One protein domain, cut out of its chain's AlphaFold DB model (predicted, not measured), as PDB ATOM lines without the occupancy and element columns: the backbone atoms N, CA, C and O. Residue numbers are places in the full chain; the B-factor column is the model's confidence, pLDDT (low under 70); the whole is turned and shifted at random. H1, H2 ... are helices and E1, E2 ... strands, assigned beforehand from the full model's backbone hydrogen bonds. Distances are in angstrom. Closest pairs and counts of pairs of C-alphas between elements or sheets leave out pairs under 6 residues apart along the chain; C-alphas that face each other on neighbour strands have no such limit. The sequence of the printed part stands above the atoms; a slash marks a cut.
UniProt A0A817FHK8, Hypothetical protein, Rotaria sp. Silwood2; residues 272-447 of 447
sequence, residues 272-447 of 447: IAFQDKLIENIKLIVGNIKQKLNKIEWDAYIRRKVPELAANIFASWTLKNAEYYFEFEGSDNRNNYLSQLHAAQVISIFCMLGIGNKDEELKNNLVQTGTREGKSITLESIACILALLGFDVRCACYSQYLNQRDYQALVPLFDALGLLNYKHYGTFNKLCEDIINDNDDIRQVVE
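Overview. This is residues 272 to 447 of the 447 residues of the protein "Hypothetical protein" of Rotaria sp. Silwood2 (UniProt A0A817FHK8). One helix, H6, lies in the middle, with a helical hairpin of H1 and H2 on one side, packed on it through H2, and a small sheet of two strands, E1 and E2, on the other. H5 also packs on H6, H7 and H8 link the two strands, the small pair H3 and H4 lies at one end of the long axis, and H9 leads from the sheet to H10 at the other end. The 176 printed residues have ten named helices and two named strands, in the order H1 H2 H3 H4 H5 H6 E1 H7 H8 E2 H9 H10; the sheet is parallel and the class is mostly helix. The whole is compact, with a radius of gyration of the C-alphas of 17.8 A, and elongated in outline, spanning 67 by 38 by 35 A.

Arrangement. E1, residues 393 to 397, and E2, residues 423 to 427, are parallel neighbours at 24 degrees, with N 395 and O 424 2.8 A apart, within hydrogen-bond range. With H7, residues 400 to 408, and H8, residues 411 to 417, they form a strand-helix-strand unit, two parallel strands joined through helices, with a right-handed crossover. The closest C-alphas of E1 and H6, residues 375 to 388, are those of Val 393 and Ala 383, 6.1 A apart. H9, residues 428 to 436, comes closest to E1 at C-alphas Phe 428 and Ala 396, 5.5 A apart. H6 and H7 only just touch, with 3 pairs of C-alphas within 8 A, closest at Ser 376 and Asp 406, 6.3 A. H5, residues 343 to 352, touches H6 at a steep tilt of 51 degrees, closest at C-alphas Gln 345 and Thr 378, 5.7 A. H2, residues 300 to 320, touches H6 with residues 306 to 313 alone, closest at C-alphas Ala 310 and Ile 385, 7.1 A. H2 touches H8 with residues 316 to 320 alone, closest at C-alphas Trp 317 and Leu 413, 6.4 A. H1, residues 272 to 289, forms a hairpin with H2 at a shallow tilt of 18 degrees, closest at C-alphas Leu 278 and Asn 312, 5.7 A. H3, residues 323 to 327, touches H4, residues 334 to 337, closest at C-alphas Tyr 325 and Tyr 337, 4.8 A. H10, residues 442 to 446, is close to H9 but not clearly touching. Every O i to N i+4 pair is within hydrogen-bond range in H3 and H5 to H10, against 10 of 14 in H1 and 15 of 17 in H2; H4 is too short for one.

Along the chain. H1 begins at C-alpha 272, (-12.162, 47.848, -31.080), and measures 25.6 A. H2 measures 31.0 A, H6 20.0 A and E1 13.4 A. H10 ends at C-alpha 446, (9.355, 8.050, -55.292).

Size, cuts and confidence. The farthest C-alphas, Gly 330 and Glu 447, are 67.3 A apart. The printed part has no cut; the link from H5 to H6, residues 353 to 374, is long. Mean pLDDT of the printed part is 87.9, with residues 326 to 331 and 447 under 70.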
ATOM      1  N   ILE A 272     -13.277  48.001 -30.131       84.50
ATOM      2  CA  ILE A 272     -12.162  47.848 -31.080       84.50
ATOM      3  C   ILE A 272     -11.237  49.070 -31.068       84.50
ATOM      4  O   ILE A 272     -10.018  48.924 -31.140       84.50
ATOM      5  N   ALA A 273     -11.790  50.270 -30.872       87.25
ATOM      6  CA  ALA A 273     -11.034  51.521 -30.900       87.25
ATOM      7  C   ALA A 273      -9.850  51.560 -29.906       87.25
ATOM      8  O   ALA A 273      -8.832  52.202 -30.185       87.25
ATOM      9  N   PHE A 274      -9.951  50.863 -28.767       83.00
ATOM     10  CA  PHE A 274      -8.856  50.734 -27.796       83.00
ATOM     11  C   PHE A 274      -7.930  49.550 -28.093       83.00
ATOM     12  O   PHE A 274      -6.721  49.654 -27.863       83.00
ATOM     13  N   GLN A 275      -8.464  48.455 -28.642       79.25
ATOM     14  CA  GLN A 275      -7.664  47.300 -29.062       79.25
ATOM     15  C   GLN A 275      -6.714  47.663 -30.213       79.25
ATOM     16  O   GLN A 275      -5.543  47.279 -30.188       79.25
ATOM     17  N   ASP A 276      -7.184  48.468 -31.168       79.12
ATOM     18  CA  ASP A 276      -6.415  48.898 -32.336       79.12
ATOM     19  C   ASP A 276      -5.117  49.591 -31.951       79.12
ATOM     20  O   ASP A 276      -4.099  49.360 -32.586       79.12
ATOM     21  N   LYS A 277      -5.098  50.381 -30.872       81.19
ATOM     22  CA  LYS A 277      -3.886  51.096 -30.455       81.19
ATOM     23  C   LYS A 277      -2.754  50.145 -30.052       81.19
ATOM     24  O   LYS A 277      -1.589  50.408 -30.345       81.19
ATOM     25  N   LEU A 278      -3.077  49.032 -29.390       86.44
ATOM     26  CA  LEU A 278      -2.082  48.011 -29.045       86.44
ATOM     27  C   LEU A 278      -1.583  47.296 -30.300       86.44
ATOM     28  O   LEU A 278      -0.384  47.068 -30.443       86.44
ATOM     29  N   ILE A 279      -2.487  46.991 -31.231       88.50
ATOM     30  CA  ILE A 279      -2.142  46.375 -32.515       88.50
ATOM     31  C   ILE A 279      -1.293  47.328 -33.374       88.50
ATOM     32  O   ILE A 279      -0.310  46.899 -33.976       88.50
ATOM     33  N   GLU A 280      -1.616  48.620 -33.404       87.94
ATOM     34  CA  GLU A 280      -0.846  49.684 -34.057       87.94
ATOM     35  C   GLU A 280       0.563  49.773 -33.456       87.94
ATOM     36  O   GLU A 280       1.542  49.729 -34.200       87.94
ATOM     37  N   ASN A 281       0.689  49.801 -32.124       90.44
ATOM     38  CA  ASN A 281       1.988  49.776 -31.444       90.44
ATOM     39  C   ASN A 281       2.798  48.526 -31.810       90.44
ATOM     40  O   ASN A 281       3.987  48.632 -32.110       90.44
ATOM     41  N   ILE A 282       2.163  47.348 -31.827       93.94
ATOM     42  CA  ILE A 282       2.804  46.096 -32.245       93.94
ATOM     43  C   ILE A 282       3.322  46.226 -33.679       93.94
ATOM     44  O   ILE A 282       4.500  45.974 -33.920       93.94
ATOM     45  N   LYS A 283       2.486  46.681 -34.620       91.44
ATOM     46  CA  LYS A 283       2.868  46.877 -36.028       91.44
ATOM     47  C   LYS A 283       4.020  47.875 -36.179       91.44
ATOM     48  O   LYS A 283       4.940  47.612 -36.951       91.44
ATOM     49  N   LEU A 284       4.008  48.977 -35.426       91.94
ATOM     50  CA  LEU A 284       5.081  49.978 -35.417       91.94
ATOM     51  C   LEU A 284       6.398  49.401 -34.895       91.94
ATOM     52  O   LEU A 284       7.442  49.605 -35.513       91.94
ATOM     53  N   ILE A 285       6.371  48.668 -33.777       94.38
ATOM     54  CA  ILE A 285       7.569  48.017 -33.232       94.38
ATOM     55  C   ILE A 285       8.107  47.013 -34.251       94.38
ATOM     56  O   ILE A 285       9.274  47.093 -34.622       94.38
ATOM     57  N   VAL A 286       7.242  46.125 -34.746       93.94
ATOM     58  CA  VAL A 286       7.585  45.045 -35.678       93.94
ATOM     59  C   VAL A 286       8.149  45.572 -36.990       93.94
ATOM     60  O   VAL A 286       9.150  45.042 -37.460       93.94
ATOM     61  N   GLY A 287       7.583  46.642 -37.555       90.75
ATOM     62  CA  GLY A 287       8.090  47.260 -38.783       90.75
ATOM     63  C   GLY A 287       9.571  47.650 -38.707       90.75
ATOM     64  O   GLY A 287      10.258  47.617 -39.724       90.75
ATOM     65  N   ASN A 288      10.079  47.937 -37.503       88.62
ATOM     66  CA  ASN A 288      11.477  48.306 -37.272       88.62
ATOM     67  C   ASN A 288      12.416  47.114 -37.015       88.62
ATOM     68  O   ASN A 288      13.629  47.289 -37.078       88.62
ATOM     69  N   ILE A 289      11.888  45.929 -36.684       93.75
ATOM     70  CA  ILE A 289      12.687  44.762 -36.250       93.75
ATOM     71  C   ILE A 289      12.394  43.477 -37.041       93.75
ATOM     72  O   ILE A 289      12.917  42.409 -36.710       93.75
ATOM     73  N   LYS A 290      11.545  43.561 -38.070       92.38
ATOM     74  CA  LYS A 290      11.181  42.426 -38.919       92.38
ATOM     75  C   LYS A 290      12.411  41.874 -39.642       92.38
ATOM     76  O   LYS A 290      13.199  42.613 -40.229       92.38
ATOM     77  N   GLN A 291      12.539  40.557 -39.615       91.94
ATOM     78  CA  GLN A 291      13.645  39.807 -40.187       91.94
ATOM     79  C   GLN A 291      13.488  39.675 -41.700       91.94
ATOM     80  O   GLN A 291      12.376  39.610 -42.234       91.94
ATOM     81  N   LYS A 292      14.620  39.627 -42.403       87.81
ATOM     82  CA  LYS A 292      14.665  39.384 -43.847       87.81
ATOM     83  C   LYS A 292      14.915  37.902 -44.103       87.81
ATOM     84  O   LYS A 292      15.667  37.262 -43.368       87.81
ATOM     85  N   LEU A 293      14.338  37.370 -45.183       77.12
ATOM     86  CA  LEU A 293      14.676  36.023 -45.638       77.12
ATOM     87  C   LEU A 293      16.194  35.929 -45.870       77.12
ATOM     88  O   LEU A 293      16.782  36.805 -46.505       77.12
ATOM     89  N   ASN A 294      16.807  34.863 -45.352       79.56
ATOM     90  CA  ASN A 294      18.224  34.489 -45.498       79.56
ATOM     91  C   ASN A 294      19.243  35.197 -44.593       79.56
ATOM     92  O   ASN A 294      20.427  34.870 -44.661       79.56
ATOM     93  N   LYS A 295      18.829  36.121 -43.719       85.81
ATOM     94  CA  LYS A 295      19.733  36.688 -42.711       85.81
ATOM     95  C   LYS A 295      18.975  37.033 -41.437       85.81
ATOM     96  O   LYS A 295      18.213  37.996 -41.406       85.81
ATOM     97  N   ILE A 296      19.231  36.251 -40.393       90.44
ATOM     98  CA  ILE A 296      18.715  36.525 -39.054       90.44
ATOM     99  C   ILE A 296      19.601  37.592 -38.419       90.44
ATOM    100  O   ILE A 296      20.798  37.389 -38.215       90.44
ATOM    101  N   GLU A 297      19.007  38.737 -38.119       92.25
ATOM    102  CA  GLU A 297      19.616  39.805 -37.345       92.25
ATOM    103  C   GLU A 297      19.067  39.695 -35.921       92.25
ATOM    104  O   GLU A 297      17.881  39.896 -35.676       92.25
ATOM    105  N   TRP A 298      19.925  39.315 -34.974       95.00
ATOM    106  CA  TRP A 298      19.572  39.216 -33.557       95.00
ATOM    107  C   TRP A 298      20.538  40.042 -32.718       95.00
ATOM    108  O   TRP A 298      21.384  39.522 -31.992       95.00
ATOM    109  N   ASP A 299      20.456  41.356 -32.880       94.44
ATOM    110  CA  ASP A 299      21.336  42.308 -32.214       94.44
ATOM    111  C   ASP A 299      20.708  42.907 -30.942       94.44
ATOM    112  O   ASP A 299      19.558  42.649 -30.570       94.44
ATOM    113  N   ALA A 300      21.481  43.748 -30.253       94.81
ATOM    114  CA  ALA A 300      21.033  44.417 -29.037       94.81
ATOM    115  C   ALA A 300      19.875  45.407 -29.273       94.81
ATOM    116  O   ALA A 300      19.194  45.794 -28.320       94.81
ATOM    117  N   TYR A 301      19.653  45.882 -30.502       95.94
ATOM    118  CA  TYR A 301      18.516  46.746 -30.816       95.94
ATOM    119  C   TYR A 301      17.219  45.933 -30.811       95.94
ATOM    120  O   TYR A 301      16.280  46.286 -30.093       95.94
ATOM    121  N   ILE A 302      17.206  44.798 -31.509       94.94
ATOM    122  CA  ILE A 302      16.049  43.903 -31.588       94.94
ATOM    123  C   ILE A 302      15.714  43.341 -30.206       94.94
ATOM    124  O   ILE A 302      14.568  43.437 -29.764       94.94
ATOM    125  N   ARG A 303      16.720  42.867 -29.458       95.75
ATOM    126  CA  ARG A 303      16.524  42.349 -28.092       95.75
ATOM    127  C   ARG A 303      15.891  43.363 -27.141       95.75
ATOM    128  O   ARG A 303      15.093  42.976 -26.298       95.75
ATOM    129  N   ARG A 304      16.190  44.660 -27.285       95.12
ATOM    130  CA  ARG A 304      15.564  45.723 -26.474       95.12
ATOM    131  C   ARG A 304      14.109  45.989 -26.847       95.12
ATOM    132  O   ARG A 304      13.354  46.468 -26.007       95.12
ATOM    133  N   LYS A 305      13.708  45.679 -28.081       96.44
ATOM    134  CA  LYS A 305      12.333  45.856 -28.560       96.44
ATOM    135  C   LYS A 305      11.425  44.671 -28.260       96.44
ATOM    136  O   LYS A 305      10.221  44.863 -28.119       96.44
ATOM    137  N   VAL A 306      11.979  43.474 -28.085       95.31
ATOM    138  CA  VAL A 306      11.198  42.274 -27.748       95.31
ATOM    139  C   VAL A 306      10.393  42.417 -26.443       95.31
ATOM    140  O   VAL A 306       9.217  42.069 -26.471       95.31
ATOM    141  N   PRO A 307      10.921  42.957 -25.323       95.31
ATOM    142  CA  PRO A 307      10.113  43.189 -24.122       95.31
ATOM    143  C   PRO A 307       8.934  44.146 -24.345       95.31
ATOM    144  O   PRO A 307       7.836  43.892 -23.858       95.31
ATOM    145  N   GLU A 308       9.142  45.222 -25.112       94.75
ATOM    146  CA  GLU A 308       8.092  46.187 -25.470       94.75
ATOM    147  C   GLU A 308       7.010  45.524 -26.338       94.75
ATOM    148  O   GLU A 308       5.811  45.694 -26.104       94.75
ATOM    149  N   LEU A 309       7.435  44.708 -27.305       95.19
ATOM    150  CA  LEU A 309       6.554  43.915 -28.153       95.19
ATOM    151  C   LEU A 309       5.739  42.907 -27.330       95.19
ATOM    152  O   LEU A 309       4.518  42.861 -27.449       95.19
ATOM    153  N   ALA A 310       6.406  42.144 -26.461       94.44
ATOM    154  CA  ALA A 310       5.785  41.165 -25.578       94.44
ATOM    155  C   ALA A 310       4.733  41.823 -24.675       94.44
ATOM    156  O   ALA A 310       3.610  41.334 -24.589       94.44
ATOM    157  N   ALA A 311       5.046  42.981 -24.082       93.38
ATOM    158  CA  ALA A 311       4.104  43.726 -23.254       93.38
ATOM    159  C   ALA A 311       2.825  44.114 -24.017       93.38
ATOM    160  O   ALA A 311       1.732  43.905 -23.497       93.38
ATOM    161  N   ASN A 312       2.935  44.623 -25.251       92.81
ATOM    162  CA  ASN A 312       1.754  44.971 -26.052       92.81
ATOM    163  C   ASN A 312       0.946  43.728 -26.468       92.81
ATOM    164  O   ASN A 312      -0.284  43.765 -26.430       92.81
ATOM    165  N   ILE A 313       1.617  42.624 -26.826       92.50
ATOM    166  CA  ILE A 313       0.960  41.344 -27.144       92.50
ATOM    167  C   ILE A 313       0.166  40.849 -25.933       92.50
ATOM    168  O   ILE A 313      -0.996  40.473 -26.078       92.50
ATOM    169  N   PHE A 314       0.756  40.889 -24.737       91.00
ATOM    170  CA  PHE A 314       0.095  40.425 -23.516       91.00
ATOM    171  C   PHE A 314      -1.048  41.327 -23.106       91.00
ATOM    172  O   PHE A 314      -2.109  40.812 -22.783       91.00
ATOM    173  N   ALA A 315      -0.886  42.648 -23.187       89.50
ATOM    174  CA  ALA A 315      -1.997  43.560 -22.941       89.50
ATOM    175  C   ALA A 315      -3.159  43.285 -23.910       89.50
ATOM    176  O   ALA A 315      -4.309  43.223 -23.484       89.50
ATOM    177  N   SER A 316      -2.865  43.050 -25.194       88.81
ATOM    178  CA  SER A 316      -3.888  42.719 -26.192       88.81
ATOM    179  C   SER A 316      -4.578  41.389 -25.880       88.81
ATOM    180  O   SER A 316      -5.804  41.306 -25.910       88.81
ATOM    181  N   TRP A 317      -3.807  40.364 -25.510       88.25
ATOM    182  CA  TRP A 317      -4.342  39.068 -25.103       88.25
ATOM    183  C   TRP A 317      -5.215  39.163 -23.849       88.25
ATOM    184  O   TRP A 317      -6.331  38.646 -23.849       88.25
ATOM    185  N   THR A 318      -4.743  39.849 -22.807       87.44
ATOM    186  CA  THR A 318      -5.487  40.062 -21.562       87.44
ATOM    187  C   THR A 318      -6.814  40.753 -21.847       87.44
ATOM    188  O   THR A 318      -7.843  40.259 -21.402       87.44
ATOM    189  N   LEU A 319      -6.817  41.840 -22.629       84.19
ATOM    190  CA  LEU A 319      -8.043  42.573 -22.960       84.19
ATOM    191  C   LEU A 319      -9.035  41.723 -23.756       84.19
ATOM    192  O   LEU A 319     -10.217  41.716 -23.429       84.19
ATOM    193  N   LYS A 320      -8.559  40.954 -24.742       82.00
ATOM    194  CA  LYS A 320      -9.416  40.057 -25.535       82.00
ATOM    195  C   LYS A 320     -10.041  38.923 -24.715       82.00
ATOM    196  O   LYS A 320     -11.043  38.370 -25.143       82.00
ATOM    197  N   ASN A 321      -9.470  38.586 -23.558       80.62
ATOM    198  CA  ASN A 321      -9.975  37.537 -22.665       80.62
ATOM    199  C   ASN A 321     -10.605  38.089 -21.375       80.62
ATOM    200  O   ASN A 321     -10.891  37.321 -20.459       80.62
ATOM    201  N   ALA A 322     -10.807  39.406 -21.272       82.00
ATOM    202  CA  ALA A 322     -11.285  40.042 -20.048       82.00
ATOM    203  C   ALA A 322     -12.818  40.135 -19.938       82.00
ATOM    204  O   ALA A 322     -13.297  40.672 -18.945       82.00
ATOM    205  N   GLU A 323     -13.588  39.605 -20.897       72.19
ATOM    206  CA  GLU A 323     -15.063  39.679 -20.910       72.19
ATOM    207  C   GLU A 323     -15.664  39.275 -19.550       72.19
ATOM    208  O   GLU A 323     -16.296  40.084 -18.871       72.19
ATOM    209  N   TYR A 324     -15.324  38.083 -19.052       72.19
ATOM    210  CA  TYR A 324     -15.813  37.603 -17.755       72.19
ATOM    211  C   TYR A 324     -15.252  38.376 -16.550       72.19
ATOM    212  O   TYR A 324     -15.908  38.465 -15.514       72.19
ATOM    213  N   TYR A 325     -14.059  38.969 -16.648       78.00
ATOM    214  CA  TYR A 325     -13.496  39.765 -15.548       78.00
ATOM    215  C   TYR A 325     -14.370  40.979 -15.211       78.00
ATOM    216  O   TYR A 325     -14.428  41.406 -14.052       78.00
ATOM    217  N   PHE A 326     -15.042  41.536 -16.214       69.25
ATOM    218  CA  PHE A 326     -15.909  42.691 -16.039       69.25
ATOM    219  C   PHE A 326     -17.360  42.327 -15.711       69.25
ATOM    220  O   PHE A 326     -18.028  43.100 -15.034       69.25
ATOM    221  N   GLU A 327     -17.833  41.145 -16.108       67.75
ATOM    222  CA  GLU A 327     -19.197  40.688 -15.802       67.75
ATOM    223  C   GLU A 327     -19.407  40.308 -14.322       67.75
ATOM    224  O   GLU A 327     -20.513  40.447 -13.799       67.75
ATOM    225  N   PHE A 328     -18.362  39.863 -13.613       65.50
ATOM    226  CA  PHE A 328     -18.449  39.378 -12.223       65.50
ATOM    227  C   PHE A 328     -18.061  40.424 -11.160       65.50
ATOM    228  O   PHE A 328     -17.303  40.136 -10.221       65.50
ATOM    229  N   GLU A 329     -18.578  41.645 -11.288       56.62
ATOM    230  CA  GLU A 329     -18.351  42.710 -10.308       56.62
ATOM    231  C   GLU A 329     -18.865  42.312  -8.903       56.62
ATOM    232  O   GLU A 329     -19.973  41.801  -8.746       56.62
ATOM    233  N   GLY A 330     -18.040  42.503  -7.865       59.28
ATOM    234  CA  GLY A 330     -18.400  42.201  -6.469       59.28
ATOM    235  C   GLY A 330     -18.204  40.749  -6.010       59.28
ATOM    236  O   GLY A 330     -18.557  40.429  -4.878       59.28
ATOM    237  N   SER A 331     -17.630  39.872  -6.844       64.75
ATOM    238  CA  SER A 331     -17.250  38.513  -6.430       64.75
ATOM    239  C   SER A 331     -15.778  38.426  -5.998       64.75
ATOM    240  O   SER A 331     -14.895  38.966  -6.667       64.75
ATOM    241  N   ASP A 332     -15.489  37.667  -4.934       70.19
ATOM    242  CA  ASP A 332     -14.113  37.418  -4.457       70.19
ATOM    243  C   ASP A 332     -13.230  36.708  -5.506       70.19
ATOM    244  O   ASP A 332     -12.003  36.744  -5.439       70.19
ATOM    245  N   ASN A 333     -13.851  36.101  -6.524       70.50
ATOM    246  CA  ASN A 333     -13.182  35.347  -7.585       70.50
ATOM    247  C   ASN A 333     -12.927  36.155  -8.864       70.50
ATOM    248  O   ASN A 333     -12.416  35.591  -9.829       70.50
ATOM    249  N   ARG A 334     -13.249  37.456  -8.900       71.25
ATOM    250  CA  ARG A 334     -13.107  38.299 -10.099       71.25
ATOM    251  C   ARG A 334     -11.713  38.205 -10.729       71.25
ATOM    252  O   ARG A 334     -11.587  38.002 -11.930       71.25
ATOM    253  N   ASN A 335     -10.664  38.276  -9.911       72.81
ATOM    254  CA  ASN A 335      -9.274  38.232 -10.380       72.81
ATOM    255  C   ASN A 335      -8.893  36.913 -11.073       72.81
ATOM    256  O   ASN A 335      -7.945  36.903 -11.850       72.81
ATOM    257  N   ASN A 336      -9.645  35.829 -10.860       75.00
ATOM    258  CA  ASN A 336      -9.401  34.549 -11.532       75.00
ATOM    259  C   ASN A 336      -9.769  34.583 -13.023       75.00
ATOM    260  O   ASN A 336      -9.333  33.713 -13.772       75.00
ATOM    261  N   TYR A 337     -10.557  35.572 -13.453       72.81
ATOM    262  CA  TYR A 337     -10.975  35.738 -14.846       72.81
ATOM    263  C   TYR A 337     -10.060  36.678 -15.640       72.81
ATOM    264  O   TYR A 337     -10.191  36.767 -16.858       72.81
ATOM    265  N   LEU A 338      -9.118  37.369 -14.984       80.62
ATOM    266  CA  LEU A 338      -8.151  38.213 -15.678       80.62
ATOM    267  C   LEU A 338      -6.920  37.395 -16.052       80.62
ATOM    268  O   LEU A 338      -6.082  37.062 -15.216       80.62
ATOM    269  N   SER A 339      -6.796  37.100 -17.338       82.00
ATOM    270  CA  SER A 339      -5.664  36.342 -17.856       82.00
ATOM    271  C   SER A 339      -4.420  37.232 -17.935       82.00
ATOM    272  O   SER A 339      -4.306  38.064 -18.832       82.00
ATOM    273  N   GLN A 340      -3.487  37.083 -16.990       84.62
ATOM    274  CA  GLN A 340      -2.205  37.800 -16.961       84.62
ATOM    275  C   GLN A 340      -1.028  36.828 -17.003       84.62
ATOM    276  O   GLN A 340      -1.097  35.739 -16.429       84.62
ATOM    277  N   LEU A 341       0.077  37.233 -17.640       86.25
ATOM    278  CA  LEU A 341       1.301  36.444 -17.556       86.25
ATOM    279  C   LEU A 341       1.974  36.606 -16.196       86.25
ATOM    280  O   LEU A 341       2.210  37.713 -15.713       86.25
ATOM    281  N   HIS A 342       2.367  35.476 -15.622       89.62
ATOM    282  CA  HIS A 342       3.211  35.441 -14.440       89.62
ATOM    283  C   HIS A 342       4.658  35.813 -14.802       89.62
ATOM    284  O   HIS A 342       5.148  35.470 -15.880       89.62
ATOM    285  N   ALA A 343       5.395  36.435 -13.876       91.94
ATOM    286  CA  ALA A 343       6.789  36.836 -14.102       91.94
ATOM    287  C   ALA A 343       7.681  35.669 -14.575       91.94
ATOM    288  O   ALA A 343       8.515  35.838 -15.460       91.94
ATOM    289  N   ALA A 344       7.454  34.459 -14.050       92.25
ATOM    290  CA  ALA A 344       8.166  33.251 -14.477       92.25
ATOM    291  C   ALA A 344       7.930  32.897 -15.959       92.25
ATOM    292  O   ALA A 344       8.851  32.443 -16.639       92.25
ATOM    293  N   GLN A 345       6.723  33.135 -16.482       94.31
ATOM    294  CA  GLN A 345       6.413  32.928 -17.900       94.31
ATOM    295  C   GLN A 345       7.133  33.971 -18.756       94.31
ATOM    296  O   GLN A 345       7.748  33.617 -19.753       94.31
ATOM    297  N   VAL A 346       7.150  35.238 -18.329       94.69
ATOM    298  CA  VAL A 346       7.894  36.307 -19.020       94.69
ATOM    299  C   VAL A 346       9.389  35.979 -19.096       94.69
ATOM    300  O   VAL A 346       9.984  36.056 -20.169       94.69
ATOM    301  N   ILE A 347       9.982  35.532 -17.985       94.00
ATOM    302  CA  ILE A 347      11.378  35.075 -17.953       94.00
ATOM    303  C   ILE A 347      11.572  33.885 -18.896       94.00
ATOM    304  O   ILE A 347      12.531  33.866 -19.660       94.00
ATOM    305  N   SER A 348      10.647  32.923 -18.904       95.75
ATOM    306  CA  SER A 348      10.702  31.765 -19.802       95.75
ATOM    307  C   SER A 348      10.715  32.178 -21.276       95.75
ATOM    308  O   SER A 348      11.491  31.632 -22.058       95.75
ATOM    309  N   ILE A 349       9.913  33.177 -21.653       96.00
ATOM    310  CA  ILE A 349       9.884  33.740 -23.009       96.00
ATOM    311  C   ILE A 349      11.236  34.364 -23.355       96.00
ATOM    312  O   ILE A 349      11.793  34.072 -24.412       96.00
ATOM    313  N   PHE A 350      11.794  35.181 -22.459       96.00
ATOM    314  CA  PHE A 350      13.097  35.810 -22.675       96.00
ATOM    315  C   PHE A 350      14.221  34.780 -22.780       96.00
ATOM    316  O   PHE A 350      15.002  34.847 -23.726       96.00
ATOM    317  N   CYS A 351      14.242  33.770 -21.907       94.62
ATOM    318  CA  CYS A 351      15.202  32.671 -21.972       94.62
ATOM    319  C   CYS A 351      15.106  31.906 -23.297       94.62
ATOM    320  O   CYS A 351      16.136  31.634 -23.911       94.62
ATOM    321  N   MET A 352      13.891  31.587 -23.762       95.69
ATOM    322  CA  MET A 352      13.684  30.898 -25.042       95.69
ATOM    323  C   MET A 352      14.172  31.731 -26.233       95.69
ATOM    324  O   MET A 352      14.757  31.178 -27.160       95.69
ATOM    325  N   LEU A 353      14.001  33.055 -26.176       96.06
ATOM    326  CA  LEU A 353      14.474  34.005 -27.188       96.06
ATOM    327  C   LEU A 353      15.949  34.418 -27.007       96.06
ATOM    328  O   LEU A 353      16.445  35.271 -27.737       96.06
ATOM    329  N   GLY A 354      16.662  33.842 -26.035       94.88
ATOM    330  CA  GLY A 354      18.071  34.149 -25.789       94.88
ATOM    331  C   GLY A 354      18.339  35.519 -25.158       94.88
ATOM    332  O   GLY A 354      19.472  35.984 -25.179       94.88
ATOM    333  N   ILE A 355      17.333  36.187 -24.597       94.69
ATOM    334  CA  ILE A 355      17.464  37.507 -23.967       94.69
ATOM    335  C   ILE A 355      17.892  37.340 -22.506       94.69
ATOM    336  O   ILE A 355      17.254  36.612 -21.751       94.69
ATOM    337  N   GLY A 356      18.963  38.033 -22.103       89.88
ATOM    338  CA  GLY A 356      19.532  37.942 -20.751       89.88
ATOM    339  C   GLY A 356      20.454  36.736 -20.527       89.88
ATOM    340  O   GLY A 356      20.999  36.577 -19.437       89.88
ATOM    341  N   ASN A 357      20.661  35.902 -21.552       88.25
ATOM    342  CA  ASN A 357      21.652  34.829 -21.532       88.25
ATOM    343  C   ASN A 357      23.059  35.385 -21.792       88.25
ATOM    344  O   ASN A 357      23.208  36.407 -22.451       88.25
ATOM    345  N   LYS A 358      24.102  34.667 -21.353       88.25
ATOM    346  CA  LYS A 358      25.509  35.085 -21.521       88.25
ATOM    347  C   LYS A 358      25.877  35.453 -22.966       88.25
ATOM    348  O   LYS A 358      26.608  36.414 -23.172       88.25
ATOM    349  N   ASP A 359      25.375  34.684 -23.928       87.38
ATOM    350  CA  ASP A 359      25.717  34.851 -25.345       87.38
ATOM    351  C   ASP A 359      24.745  35.799 -26.071       87.38
ATOM    352  O   ASP A 359      25.033  36.254 -27.167       87.38
ATOM    353  N   GLU A 360      23.589  36.106 -25.468       89.88
ATOM    354  CA  GLU A 360      22.514  36.929 -26.045       89.88
ATOM    355  C   GLU A 360      22.087  36.583 -27.496       89.88
ATOM    356  O   GLU A 360      21.613  37.439 -28.249       89.88
ATOM    357  N   GLU A 361      22.230  35.319 -27.893       92.25
ATOM    358  CA  GLU A 361      21.929  34.813 -29.237       92.25
ATOM    359  C   GLU A 361      20.582  34.082 -29.307       92.25
ATOM    360  O   GLU A 361      20.196  33.355 -28.384       92.25
ATOM    361  N   LEU A 362      19.897  34.207 -30.449       92.94
ATOM    362  CA  LEU A 362      18.722  33.397 -30.765       92.94
ATOM    363  C   LEU A 362      19.175  31.988 -31.161       92.94
ATOM    364  O   LEU A 362      19.467  31.712 -32.322       92.94
ATOM    365  N   LYS A 363      19.257  31.104 -30.169       91.81
ATOM    366  CA  LYS A 363      19.681  29.707 -30.318       91.81
ATOM    367  C   LYS A 363      18.654  28.743 -29.734       91.81
ATOM    368  O   LYS A 363      17.687  29.150 -29.096       91.81
ATOM    369  N   ASN A 364      18.894  27.449 -29.922       92.69
ATOM    370  CA  ASN A 364      18.065  26.408 -29.329       92.69
ATOM    371  C   ASN A 364      18.201  26.440 -27.804       92.69
ATOM    372  O   ASN A 364      19.258  26.124 -27.257       92.69
ATOM    373  N   ASN A 365      17.116  26.816 -27.135       93.06
ATOM    374  CA  ASN A 365      17.016  26.874 -25.685       93.06
ATOM    375  C   ASN A 365      15.954  25.878 -25.205       93.06
ATOM    376  O   ASN A 365      14.988  25.587 -25.911       93.06
ATOM    377  N   LEU A 366      16.133  25.368 -23.987       93.38
ATOM    378  CA  LEU A 366      15.163  24.519 -23.307       93.38
ATOM    379  C   LEU A 366      14.778  25.187 -21.991       93.38
ATOM    380  O   LEU A 366      15.647  25.513 -21.185       93.38
ATOM    381  N   VAL A 367      13.477  25.358 -21.762       93.00
ATOM    382  CA  VAL A 367      12.948  25.879 -20.500       93.00
ATOM    383  C   VAL A 367      12.059  24.830 -19.844       93.00
ATOM    384  O   VAL A 367      11.143  24.288 -20.462       93.00
ATOM    385  N   GLN A 368      12.328  24.559 -18.568       93.94
ATOM    386  CA  GLN A 368      11.519  23.675 -17.742       93.94
ATOM    387  C   GLN A 368      10.558  24.499 -16.887       93.94
ATOM    388  O   GLN A 368      10.969  25.210 -15.977       93.94
ATOM    389  N   THR A 369       9.266  24.343 -17.154       90.44
ATOM    390  CA  THR A 369       8.181  24.906 -16.335       90.44
ATOM    391  C   THR A 369       7.328  23.778 -15.760       90.44
ATOM    392  O   THR A 369       6.986  22.819 -16.476       90.44
ATOM    393  N   GLY A 370       6.933  23.913 -14.501       89.00
ATOM    394  CA  GLY A 370       6.074  22.984 -13.783       89.00
ATOM    395  C   GLY A 370       4.709  22.772 -14.441       89.00
ATOM    396  O   GLY A 370       4.277  23.450 -15.384       89.00
ATOM    397  N   THR A 371       4.009  21.736 -13.995       86.44
ATOM    398  CA  THR A 371       2.652  21.436 -14.467       86.44
ATOM    399  C   THR A 371       1.692  22.535 -14.019       86.44
ATOM    400  O   THR A 371       1.739  22.958 -12.874       86.44
ATOM    401  N   ARG A 372       0.815  22.984 -14.931       84.00
ATOM    402  CA  ARG A 372      -0.132  24.105 -14.737       84.00
ATOM    403  C   ARG A 372       0.493  25.497 -14.562       84.00
ATOM    404  O   ARG A 372      -0.237  26.443 -14.319       84.00
ATOM    405  N   GLU A 373       1.785  25.667 -14.824       87.19
ATOM    406  CA  GLU A 373       2.437  26.990 -14.805       87.19
ATOM    407  C   GLU A 373       2.250  27.801 -16.105       87.19
ATOM    408  O   GLU A 373       2.898  28.821 -16.310       87.19
ATOM    409  N   GLY A 374       1.365  27.363 -17.009       87.75
ATOM    410  CA  GLY A 374       1.075  28.060 -18.271       87.75
ATOM    411  C   GLY A 374       2.137  27.869 -19.359       87.75
ATOM    412  O   GLY A 374       2.598  28.820 -19.989       87.75
ATOM    413  N   LYS A 375       2.494  26.606 -19.619       91.25
ATOM    414  CA  LYS A 375       3.330  26.206 -20.765       91.25
ATOM    415  C   LYS A 375       2.781  26.698 -22.101       91.25
ATOM    416  O   LYS A 375       3.532  27.261 -22.889       91.25
ATOM    417  N   SER A 376       1.485  26.490 -22.325       89.94
ATOM    418  CA  SER A 376       0.805  26.832 -23.576       89.94
ATOM    419  C   SER A 376       0.942  28.321 -23.886       89.94
ATOM    420  O   SER A 376       1.570  28.669 -24.881       89.94
ATOM    421  N   ILE A 377       0.546  29.192 -22.950       88.56
ATOM    422  CA  ILE A 377       0.637  30.644 -23.151       88.56
ATOM    423  C   ILE A 377       2.074  31.131 -23.366       88.56
ATOM    424  O   ILE A 377       2.315  32.004 -24.197       88.56
ATOM    425  N   THR A 378       3.054  30.534 -22.682       93.00
ATOM    426  CA  THR A 378       4.482  30.842 -22.874       93.00
ATOM    427  C   THR A 378       4.924  30.501 -24.300       93.00
ATOM    428  O   THR A 378       5.483  31.349 -24.997       93.00
ATOM    429  N   LEU A 379       4.642  29.274 -24.754       92.19
ATOM    430  CA  LEU A 379       5.000  28.796 -26.091       92.19
ATOM    431  C   LEU A 379       4.327  29.628 -27.183       92.19
ATOM    432  O   LEU A 379       4.960  30.031 -28.156       92.19
ATOM    433  N   GLU A 380       3.046  29.912 -27.010       90.50
ATOM    434  CA  GLU A 380       2.268  30.650 -27.990       90.50
ATOM    435  C   GLU A 380       2.702  32.114 -28.108       90.50
ATOM    436  O   GLU A 380       2.702  32.680 -29.206       90.50
ATOM    437  N   SER A 381       3.100  32.712 -26.985       91.69
ATOM    438  CA  SER A 381       3.666  34.057 -26.924       91.69
ATOM    439  C   SER A 381       4.980  34.141 -27.692       91.69
ATOM    440  O   SER A 381       5.150  35.037 -28.519       91.69
ATOM    441  N   ILE A 382       5.875  33.168 -27.488       95.06
ATOM    442  CA  ILE A 382       7.118  33.037 -28.265       95.06
ATOM    443  C   ILE A 382       6.783  32.894 -29.747       95.06
ATOM    444  O   ILE A 382       7.325  33.625 -30.572       95.06
ATOM    445  N   ALA A 383       5.841  32.011 -30.083       94.56
ATOM    446  CA  ALA A 383       5.420  31.817 -31.460       94.56
ATOM    447  C   ALA A 383       4.840  33.096 -32.074       94.56
ATOM    448  O   ALA A 383       5.028  33.354 -33.255       94.56
ATOM    449  N   CYS A 384       4.123  33.906 -31.290       94.81
ATOM    450  CA  CYS A 384       3.563  35.181 -31.736       94.81
ATOM    451  C   CYS A 384       4.674  36.180 -32.056       94.81
ATOM    452  O   CYS A 384       4.693  36.745 -33.146       94.81
ATOM    453  N   ILE A 385       5.636  36.332 -31.142       96.06
ATOM    454  CA  ILE A 385       6.797  37.206 -31.323       96.06
ATOM    455  C   ILE A 385       7.599  36.781 -32.557       96.06
ATOM    456  O   ILE A 385       7.877  37.615 -33.412       96.06
ATOM    457  N   LEU A 386       7.928  35.494 -32.693       95.94
ATOM    458  CA  LEU A 386       8.687  34.988 -33.837       95.94
ATOM    459  C   LEU A 386       7.923  35.170 -35.161       95.94
ATOM    460  O   LEU A 386       8.491  35.671 -36.129       95.94
ATOM    461  N   ALA A 387       6.625  34.861 -35.199       95.62
ATOM    462  CA  ALA A 387       5.818  35.063 -36.402       95.62
ATOM    463  C   ALA A 387       5.749  36.547 -36.811       95.62
ATOM    464  O   ALA A 387       5.911  36.882 -37.982       95.62
ATOM    465  N   LEU A 388       5.602  37.460 -35.844       95.31
ATOM    466  CA  LEU A 388       5.640  38.906 -36.096       95.31
ATOM    467  C   LEU A 388       6.993  39.367 -36.641       95.31
ATOM    468  O   LEU A 388       7.049  40.203 -37.541       95.31
ATOM    469  N   LEU A 389       8.082  38.785 -36.143       95.06
ATOM    470  CA  LEU A 389       9.422  39.021 -36.667       95.06
ATOM    471  C   LEU A 389       9.619  38.459 -38.085       95.06
ATOM    472  O   LEU A 389      10.636  38.756 -38.697       95.06
ATOM    473  N   GLY A 390       8.649  37.734 -38.648       93.25
ATOM    474  CA  GLY A 390       8.682  37.218 -40.015       93.25
ATOM    475  C   GLY A 390       9.182  35.781 -40.131       93.25
ATOM    476  O   GLY A 390       9.469  35.341 -41.242       93.25
ATOM    477  N   PHE A 391       9.298  35.060 -39.015       93.69
ATOM    478  CA  PHE A 391       9.592  33.632 -39.038       93.69
ATOM    479  C   PHE A 391       8.335  32.819 -39.334       93.69
ATOM    480  O   PHE A 391       7.239  33.166 -38.897       93.69
ATOM    481  N   ASP A 392       8.519  31.699 -40.020       91.88
ATOM    482  CA  ASP A 392       7.522  30.640 -40.067       91.88
ATOM    483  C   ASP A 392       7.656  29.764 -38.810       91.88
ATOM    484  O   ASP A 392       8.743  29.262 -38.505       91.88
ATOM    485  N   VAL A 393       6.577  29.628 -38.034       94.25
ATOM    486  CA  VAL A 393       6.618  29.005 -36.706       94.25
ATOM    487  C   VAL A 393       5.742  27.762 -36.649       94.25
ATOM    488  O   VAL A 393       4.528  27.820 -36.838       94.25
ATOM    489  N   ARG A 394       6.341  26.628 -36.271       94.06
ATOM    490  CA  ARG A 394       5.635  25.360 -36.047       94.06
ATOM    491  C   ARG A 394       5.582  25.032 -34.550       94.06
ATOM    492  O   ARG A 394       6.616  24.890 -33.901       94.06
ATOM    493  N   CYS A 395       4.380  24.890 -33.995       93.75
ATOM    494  CA  CYS A 395       4.138  24.517 -32.602       93.75
ATOM    495  C   CYS A 395       3.679  23.053 -32.508       93.75
ATOM    496  O   CYS A 395       2.547  22.714 -32.868       93.75
ATOM    497  N   ALA A 396       4.558  22.189 -31.993       92.81
ATOM    498  CA  ALA A 396       4.298  20.761 -31.830       92.81
ATOM    499  C   ALA A 396       3.759  20.417 -30.431       92.81
ATOM    500  O   ALA A 396       4.252  20.916 -29.419       92.81
ATOM    501  N   CYS A 397       2.783  19.508 -30.362       91.19
ATOM    502  CA  CYS A 397       2.320  18.893 -29.111       91.19
ATOM    503  C   CYS A 397       2.093  17.387 -29.307       91.19
ATOM    504  O   CYS A 397       1.859  16.928 -30.416       91.19
ATOM    505  N   TYR A 398       2.100  16.588 -28.240       88.94
ATOM    506  CA  TYR A 398       1.795  15.153 -28.343       88.94
ATOM    507  C   TYR A 398       0.327  14.857 -28.675       88.94
ATOM    508  O   TYR A 398       0.022  13.799 -29.216       88.94
ATOM    509  N   SER A 399      -0.589  15.771 -28.347       91.69
ATOM    510  CA  SER A 399      -2.029  15.567 -28.503       91.69
ATOM    511  C   SER A 399      -2.627  16.601 -29.442       91.69
ATOM    512  O   SER A 399      -2.457  17.804 -29.237       91.69
ATOM    513  N   GLN A 400      -3.391  16.128 -30.428       90.81
ATOM    514  CA  GLN A 400      -4.169  16.986 -31.319       90.81
ATOM    515  C   GLN A 400      -5.193  17.826 -30.545       90.81
ATOM    516  O   GLN A 400      -5.360  19.002 -30.841       90.81
ATOM    517  N   TYR A 401      -5.827  17.252 -29.517       90.75
ATOM    518  CA  TYR A 401      -6.786  17.971 -28.679       90.75
ATOM    519  C   TYR A 401      -6.138  19.151 -27.943       90.75
ATOM    520  O   TYR A 401      -6.651  20.265 -27.992       90.75
ATOM    521  N   LEU A 402      -4.992  18.919 -27.287       87.12
ATOM    522  CA  LEU A 402      -4.278  19.987 -26.575       87.12
ATOM    523  C   LEU A 402      -3.836  21.082 -27.541       87.12
ATOM    524  O   LEU A 402      -4.003  22.257 -27.247       87.12
ATOM    525  N   ASN A 403      -3.339  20.677 -28.706       87.56
ATOM    526  CA  ASN A 403      -2.915  21.587 -29.751       87.56
ATOM    527  C   ASN A 403      -4.075  22.472 -30.257       87.56
ATOM    528  O   ASN A 403      -3.931  23.688 -30.334       87.56
ATOM    529  N   GLN A 404      -5.247  21.882 -30.514       88.88
ATOM    530  CA  GLN A 404      -6.428  22.612 -30.977       88.88
ATOM    531  C   GLN A 404      -6.983  23.568 -29.916       88.88
ATOM    532  O   GLN A 404      -7.329  24.699 -30.246       88.88
ATOM    533  N   ARG A 405      -7.043  23.137 -28.650       88.81
ATOM    534  CA  ARG A 405      -7.463  23.985 -27.526       88.81
ATOM    535  C   ARG A 405      -6.572  25.226 -27.403       88.81
ATOM    536  O   ARG A 405      -7.079  26.336 -27.280       88.81
ATOM    537  N   ASP A 406      -5.262  25.009 -27.436       87.75
ATOM    538  CA  ASP A 406      -4.224  26.036 -27.300       87.75
ATOM    539  C   ASP A 406      -4.271  27.022 -28.483       87.75
ATOM    540  O   ASP A 406      -4.324  28.237 -28.301       87.75
ATOM    541  N   TYR A 407      -4.410  26.506 -29.710       88.00
ATOM    542  CA  TYR A 407      -4.631  27.329 -30.899       88.00
ATOM    543  C   TYR A 407      -5.899  28.192 -30.785       88.00
ATOM    544  O   TYR A 407      -5.833  29.408 -30.960       88.00
ATOM    545  N   GLN A 408      -7.047  27.588 -30.455       87.25
ATOM    546  CA  GLN A 408      -8.343  28.275 -30.377       87.25
ATOM    547  C   GLN A 408      -8.351  29.430 -29.372       87.25
ATOM    548  O   GLN A 408      -8.944  30.469 -29.660       87.25
ATOM    549  N   ALA A 409      -7.655  29.285 -28.242       82.94
ATOM    550  CA  ALA A 409      -7.545  30.333 -27.228       82.94
ATOM    551  C   ALA A 409      -6.857  31.616 -27.739       82.94
ATOM    552  O   ALA A 409      -6.991  32.677 -27.129       82.94
ATOM    553  N   LEU A 410      -6.129  31.540 -28.857       82.94
ATOM    554  CA  LEU A 410      -5.358  32.652 -29.408       82.94
ATOM    555  C   LEU A 410      -5.691  33.033 -30.841       82.94
ATOM    556  O   LEU A 410      -5.167  34.041 -31.318       82.94
ATOM    557  N   VAL A 411      -6.589  32.306 -31.509       87.88
ATOM    558  CA  VAL A 411      -7.088  32.682 -32.839       87.88
ATOM    559  C   VAL A 411      -7.498  34.161 -32.898       87.88
ATOM    560  O   VAL A 411      -7.014  34.838 -33.804       87.88
ATOM    561  N   PRO A 412      -8.265  34.724 -31.936       85.94
ATOM    562  CA  PRO A 412      -8.650  36.138 -31.995       85.94
ATOM    563  C   PRO A 412      -7.465  37.114 -31.961       85.94
ATOM    564  O   PRO A 412      -7.546  38.219 -32.495       85.94
ATOM    565  N   LEU A 413      -6.360  36.732 -31.312       87.19
ATOM    566  CA  LEU A 413      -5.132  37.527 -31.274       87.19
ATOM    567  C   LEU A 413      -4.333  37.370 -32.572       87.19
ATOM    568  O   LEU A 413      -3.822  38.354 -33.099       87.19
ATOM    569  N   PHE A 414      -4.222  36.146 -33.094       89.50
ATOM    570  CA  PHE A 414      -3.491  35.877 -34.333       89.50
ATOM    571  C   PHE A 414      -4.167  36.516 -35.537       89.50
ATOM    572  O   PHE A 414      -3.475  37.093 -36.369       89.50
ATOM    573  N   ASP A 415      -5.493  36.461 -35.601       89.31
ATOM    574  CA  ASP A 415      -6.283  37.110 -36.640       89.31
ATOM    575  C   ASP A 415      -6.087  38.634 -36.611       89.31
ATOM    576  O   ASP A 415      -5.654  39.229 -37.597       89.31
ATOM    577  N   ALA A 416      -6.227  39.254 -35.431       86.44
ATOM    578  CA  ALA A 416      -6.000  40.693 -35.253       86.44
ATOM    579  C   ALA A 416      -4.582  41.152 -35.657       86.44
ATOM    580  O   ALA A 416      -4.381  42.291 -36.088       86.44
ATOM    581  N   LEU A 417      -3.589  40.269 -35.522       89.31
ATOM    582  CA  LEU A 417      -2.196  40.525 -35.889       89.31
ATOM    583  C   LEU A 417      -1.840  40.089 -37.321       89.31
ATOM    584  O   LEU A 417      -0.721  40.353 -37.763       89.31
ATOM    585  N   GLY A 418      -2.757  39.450 -38.055       89.75
ATOM    586  CA  GLY A 418      -2.511  38.931 -39.404       89.75
ATOM    587  C   GLY A 418      -1.537  37.746 -39.448       89.75
ATOM    588  O   GLY A 418      -0.785  37.596 -40.409       89.75
ATOM    589  N   LEU A 419      -1.513  36.919 -38.397       92.31
ATOM    590  CA  LEU A 419      -0.543  35.831 -38.200       92.31
ATOM    591  C   LEU A 419      -1.074  34.433 -38.534       92.31
ATOM    592  O   LEU A 419      -0.327  33.467 -38.391       92.31
ATOM    593  N   LEU A 420      -2.331  34.300 -38.968       89.88
ATOM    594  CA  LEU A 420      -2.963  32.992 -39.206       89.88
ATOM    595  C   LEU A 420      -2.188  32.110 -40.201       89.88
ATOM    596  O   LEU A 420      -2.197  30.893 -40.061       89.88
ATOM    597  N   ASN A 421      -1.470  32.717 -41.152       87.12
ATOM    598  CA  ASN A 421      -0.709  32.000 -42.184       87.12
ATOM    599  C   ASN A 421       0.754  31.698 -41.809       87.12
ATOM    600  O   ASN A 421       1.439  31.046 -42.583       87.12
ATOM    601  N   TYR A 422       1.250  32.198 -40.674       82.69
ATOM    602  CA  TYR A 422       2.663  32.072 -40.261       82.69
ATOM    603  C   TYR A 422       2.857  31.076 -39.112       82.69
ATOM    604  O   TYR A 422       3.922  31.012 -38.490       82.69
ATOM    605  N   LYS A 423       1.782  30.374 -38.743       81.06
ATOM    606  CA  LYS A 423       1.733  29.514 -37.569       81.06
ATOM    607  C   LYS A 423       1.100  28.182 -37.907       81.06
ATOM    608  O   LYS A 423      -0.083  28.108 -38.226       81.06
ATOM    609  N   HIS A 424       1.870  27.123 -37.712       89.00
ATOM    610  CA  HIS A 424       1.425  25.760 -37.947       89.00
ATOM    611  C   HIS A 424       1.345  24.999 -36.634       89.00
ATOM    612  O   HIS A 424       2.264  25.002 -35.816       89.00
ATOM    613  N   TYR A 425       0.219  24.334 -36.441       91.00
ATOM    614  CA  TYR A 425      -0.151  23.668 -35.207       91.00
ATOM    615  C   TYR A 425      -0.439  22.201 -35.532       91.00
ATOM    616  O   TYR A 425      -1.278  21.881 -36.379       91.00
ATOM    617  N   GLY A 426       0.299  21.289 -34.901       92.06
ATOM    618  CA  GLY A 426       0.130  19.865 -35.152       92.06
ATOM    619  C   GLY A 426       0.784  18.961 -34.118       92.06
ATOM    620  O   GLY A 426       1.458  19.397 -33.178       92.06
ATOM    621  N   THR A 427       0.558  17.663 -34.296       94.44
ATOM    622  CA  THR A 427       1.359  16.658 -33.601       94.44
ATOM    623  C   THR A 427       2.758  16.598 -34.197       94.44
ATOM    624  O   THR A 427       2.960  17.046 -35.323       94.44
ATOM    625  N   PHE A 428       3.722  16.025 -33.472       92.19
ATOM    626  CA  PHE A 428       5.061  15.786 -34.022       92.19
ATOM    627  C   PHE A 428       4.995  15.068 -35.374       92.19
ATOM    628  O   PHE A 428       5.558  15.558 -36.342       92.19
ATOM    629  N   ASN A 429       4.225  13.978 -35.464       92.94
ATOM    630  CA  ASN A 429       4.073  13.228 -36.713       92.94
ATOM    631  C   ASN A 429       3.475  14.087 -37.826       92.94
ATOM    632  O   ASN A 429       4.007  14.090 -38.927       92.94
ATOM    633  N   LYS A 430       2.407  14.839 -37.531       92.56
ATOM    634  CA  LYS A 430       1.770  15.701 -38.527       92.56
ATOM    635  C   LYS A 430       2.739  16.764 -39.039       92.56
ATOM    636  O   LYS A 430       2.883  16.905 -40.236       92.56
ATOM    637  N   LEU A 431       3.429  17.472 -38.146       92.88
ATOM    638  CA  LEU A 431       4.353  18.530 -38.551       92.88
ATOM    639  C   LEU A 431       5.574  17.983 -39.295       92.88
ATOM    640  O   LEU A 431       6.052  18.636 -40.211       92.88
ATOM    641  N   CYS A 432       6.074  16.803 -38.923       92.12
ATOM    642  CA  CYS A 432       7.134  16.141 -39.680       92.12
ATOM    643  C   CYS A 432       6.659  15.761 -41.087       92.12
ATOM    644  O   CYS A 432       7.387  16.010 -42.038       92.12
ATOM    645  N   GLU A 433       5.459  15.190 -41.222       90.94
ATOM    646  CA  GLU A 433       4.856  14.888 -42.529       90.94
ATOM    647  C   GLU A 433       4.636  16.165 -43.348       90.94
ATOM    648  O   GLU A 433       4.996  16.188 -44.519       90.94
ATOM    649  N   ASP A 434       4.124  17.239 -42.740       89.94
ATOM    650  CA  ASP A 434       3.944  18.532 -43.406       89.94
ATOM    651  C   ASP A 434       5.303  19.046 -43.934       89.94
ATOM    652  O   ASP A 434       5.424  19.328 -45.117       89.94
ATOM    653  N   ILE A 435       6.360  19.048 -43.105       89.44
ATOM    654  CA  ILE A 435       7.717  19.481 -43.507       89.44
ATOM    655  C   ILE A 435       8.296  18.609 -44.628       89.44
ATOM    656  O   ILE A 435       8.923  19.125 -45.551       89.44
ATOM    657  N   ILE A 436       8.146  17.285 -44.538       90.25
ATOM    658  CA  ILE A 436       8.668  16.358 -45.553       90.25
ATOM    659  C   ILE A 436       7.985  16.607 -46.902       90.25
ATOM    660  O   ILE A 436       8.648  16.537 -47.935       90.25
ATOM    661  N   ASN A 437       6.692  16.932 -46.878       88.19
ATOM    662  CA  ASN A 437       5.868  17.129 -48.065       88.19
ATOM    663  C   ASN A 437       5.689  18.613 -48.456       88.19
ATOM    664  O   ASN A 437       4.852  18.913 -49.302       88.19
ATOM    665  N   ASP A 438       6.461  19.544 -47.874       83.75
ATOM    666  CA  ASP A 438       6.318  20.998 -48.104       83.75
ATOM    667  C   ASP A 438       6.527  21.392 -49.585       83.75
ATOM    668  O   ASP A 438       5.998  22.413 -50.025       83.75
ATOM    669  N   ASN A 439       7.300  20.609 -50.353       80.44
ATOM    670  CA  ASN A 439       7.564  20.872 -51.776       80.44
ATOM    671  C   ASN A 439       6.759  19.975 -52.728       80.44
ATOM    672  O   ASN A 439       6.353  20.466 -53.771       80.44
ATOM    673  N   ASP A 440       6.544  18.703 -52.381       79.25
ATOM    674  CA  ASP A 440       5.732  17.721 -53.114       79.25
ATOM    675  C   ASP A 440       5.465  16.507 -52.201       79.25
ATOM    676  O   ASP A 440       6.238  16.247 -51.276       79.25
ATOM    677  N   ASP A 441       4.401  15.739 -52.464       82.69
ATOM    678  CA  ASP A 441       4.139  14.481 -51.748       82.69
ATOM    679  C   ASP A 441       5.236  13.466 -52.082       82.69
ATOM    680  O   ASP A 441       5.294  12.924 -53.189       82.69
ATOM    681  N   ILE A 442       6.108  13.183 -51.110       83.94
ATOM    682  CA  ILE A 442       7.269  12.310 -51.314       83.94
ATOM    683  C   ILE A 442       6.856  10.911 -51.783       83.94
ATOM    684  O   ILE A 442       7.626  10.235 -52.461       83.94
ATOM    685  N   ARG A 443       5.633  10.471 -51.465       82.62
ATOM    686  CA  ARG A 443       5.119   9.160 -51.880       82.62
ATOM    687  C   ARG A 443       4.780   9.128 -53.366       82.62
ATOM    688  O   ARG A 443       4.886   8.073 -53.968       82.62
ATOM    689  N   GLN A 444       4.441  10.273 -53.956       83.50
ATOM    690  CA  GLN A 444       4.166  10.407 -55.390       83.50
ATOM    691  C   GLN A 444       5.433  10.657 -56.215       83.50
ATOM    692  O   GLN A 444       5.433  10.414 -57.414       83.50
ATOM    693  N   VAL A 445       6.503  11.160 -55.592       77.38
ATOM    694  CA  VAL A 445       7.784  11.441 -56.268       77.38
ATOM    695  C   VAL A 445       8.690  10.205 -56.332       77.38
ATOM    696  O   VAL A 445       9.573  10.127 -57.186       77.38
ATOM    697  N   VAL A 446       8.518   9.259 -55.404       73.50
ATOM    698  CA  VAL A 446       9.355   8.050 -55.292       73.50
ATOM    699  C   VAL A 446       8.737   6.833 -56.007       73.50
ATOM    700  O   VAL A 446       9.459   5.869 -56.268       73.50
ATOM    701  N   GLU A 447       7.442   6.877 -56.337       54.19
ATOM    702  CA  GLU A 447       6.762   5.928 -57.245       54.19
ATOM    703  C   GLU A 447       6.994   6.295 -58.717       54.19
ATOM    704  O   GLU A 447       7.220   5.353 -59.518       54.19
TER     705      GLU A 447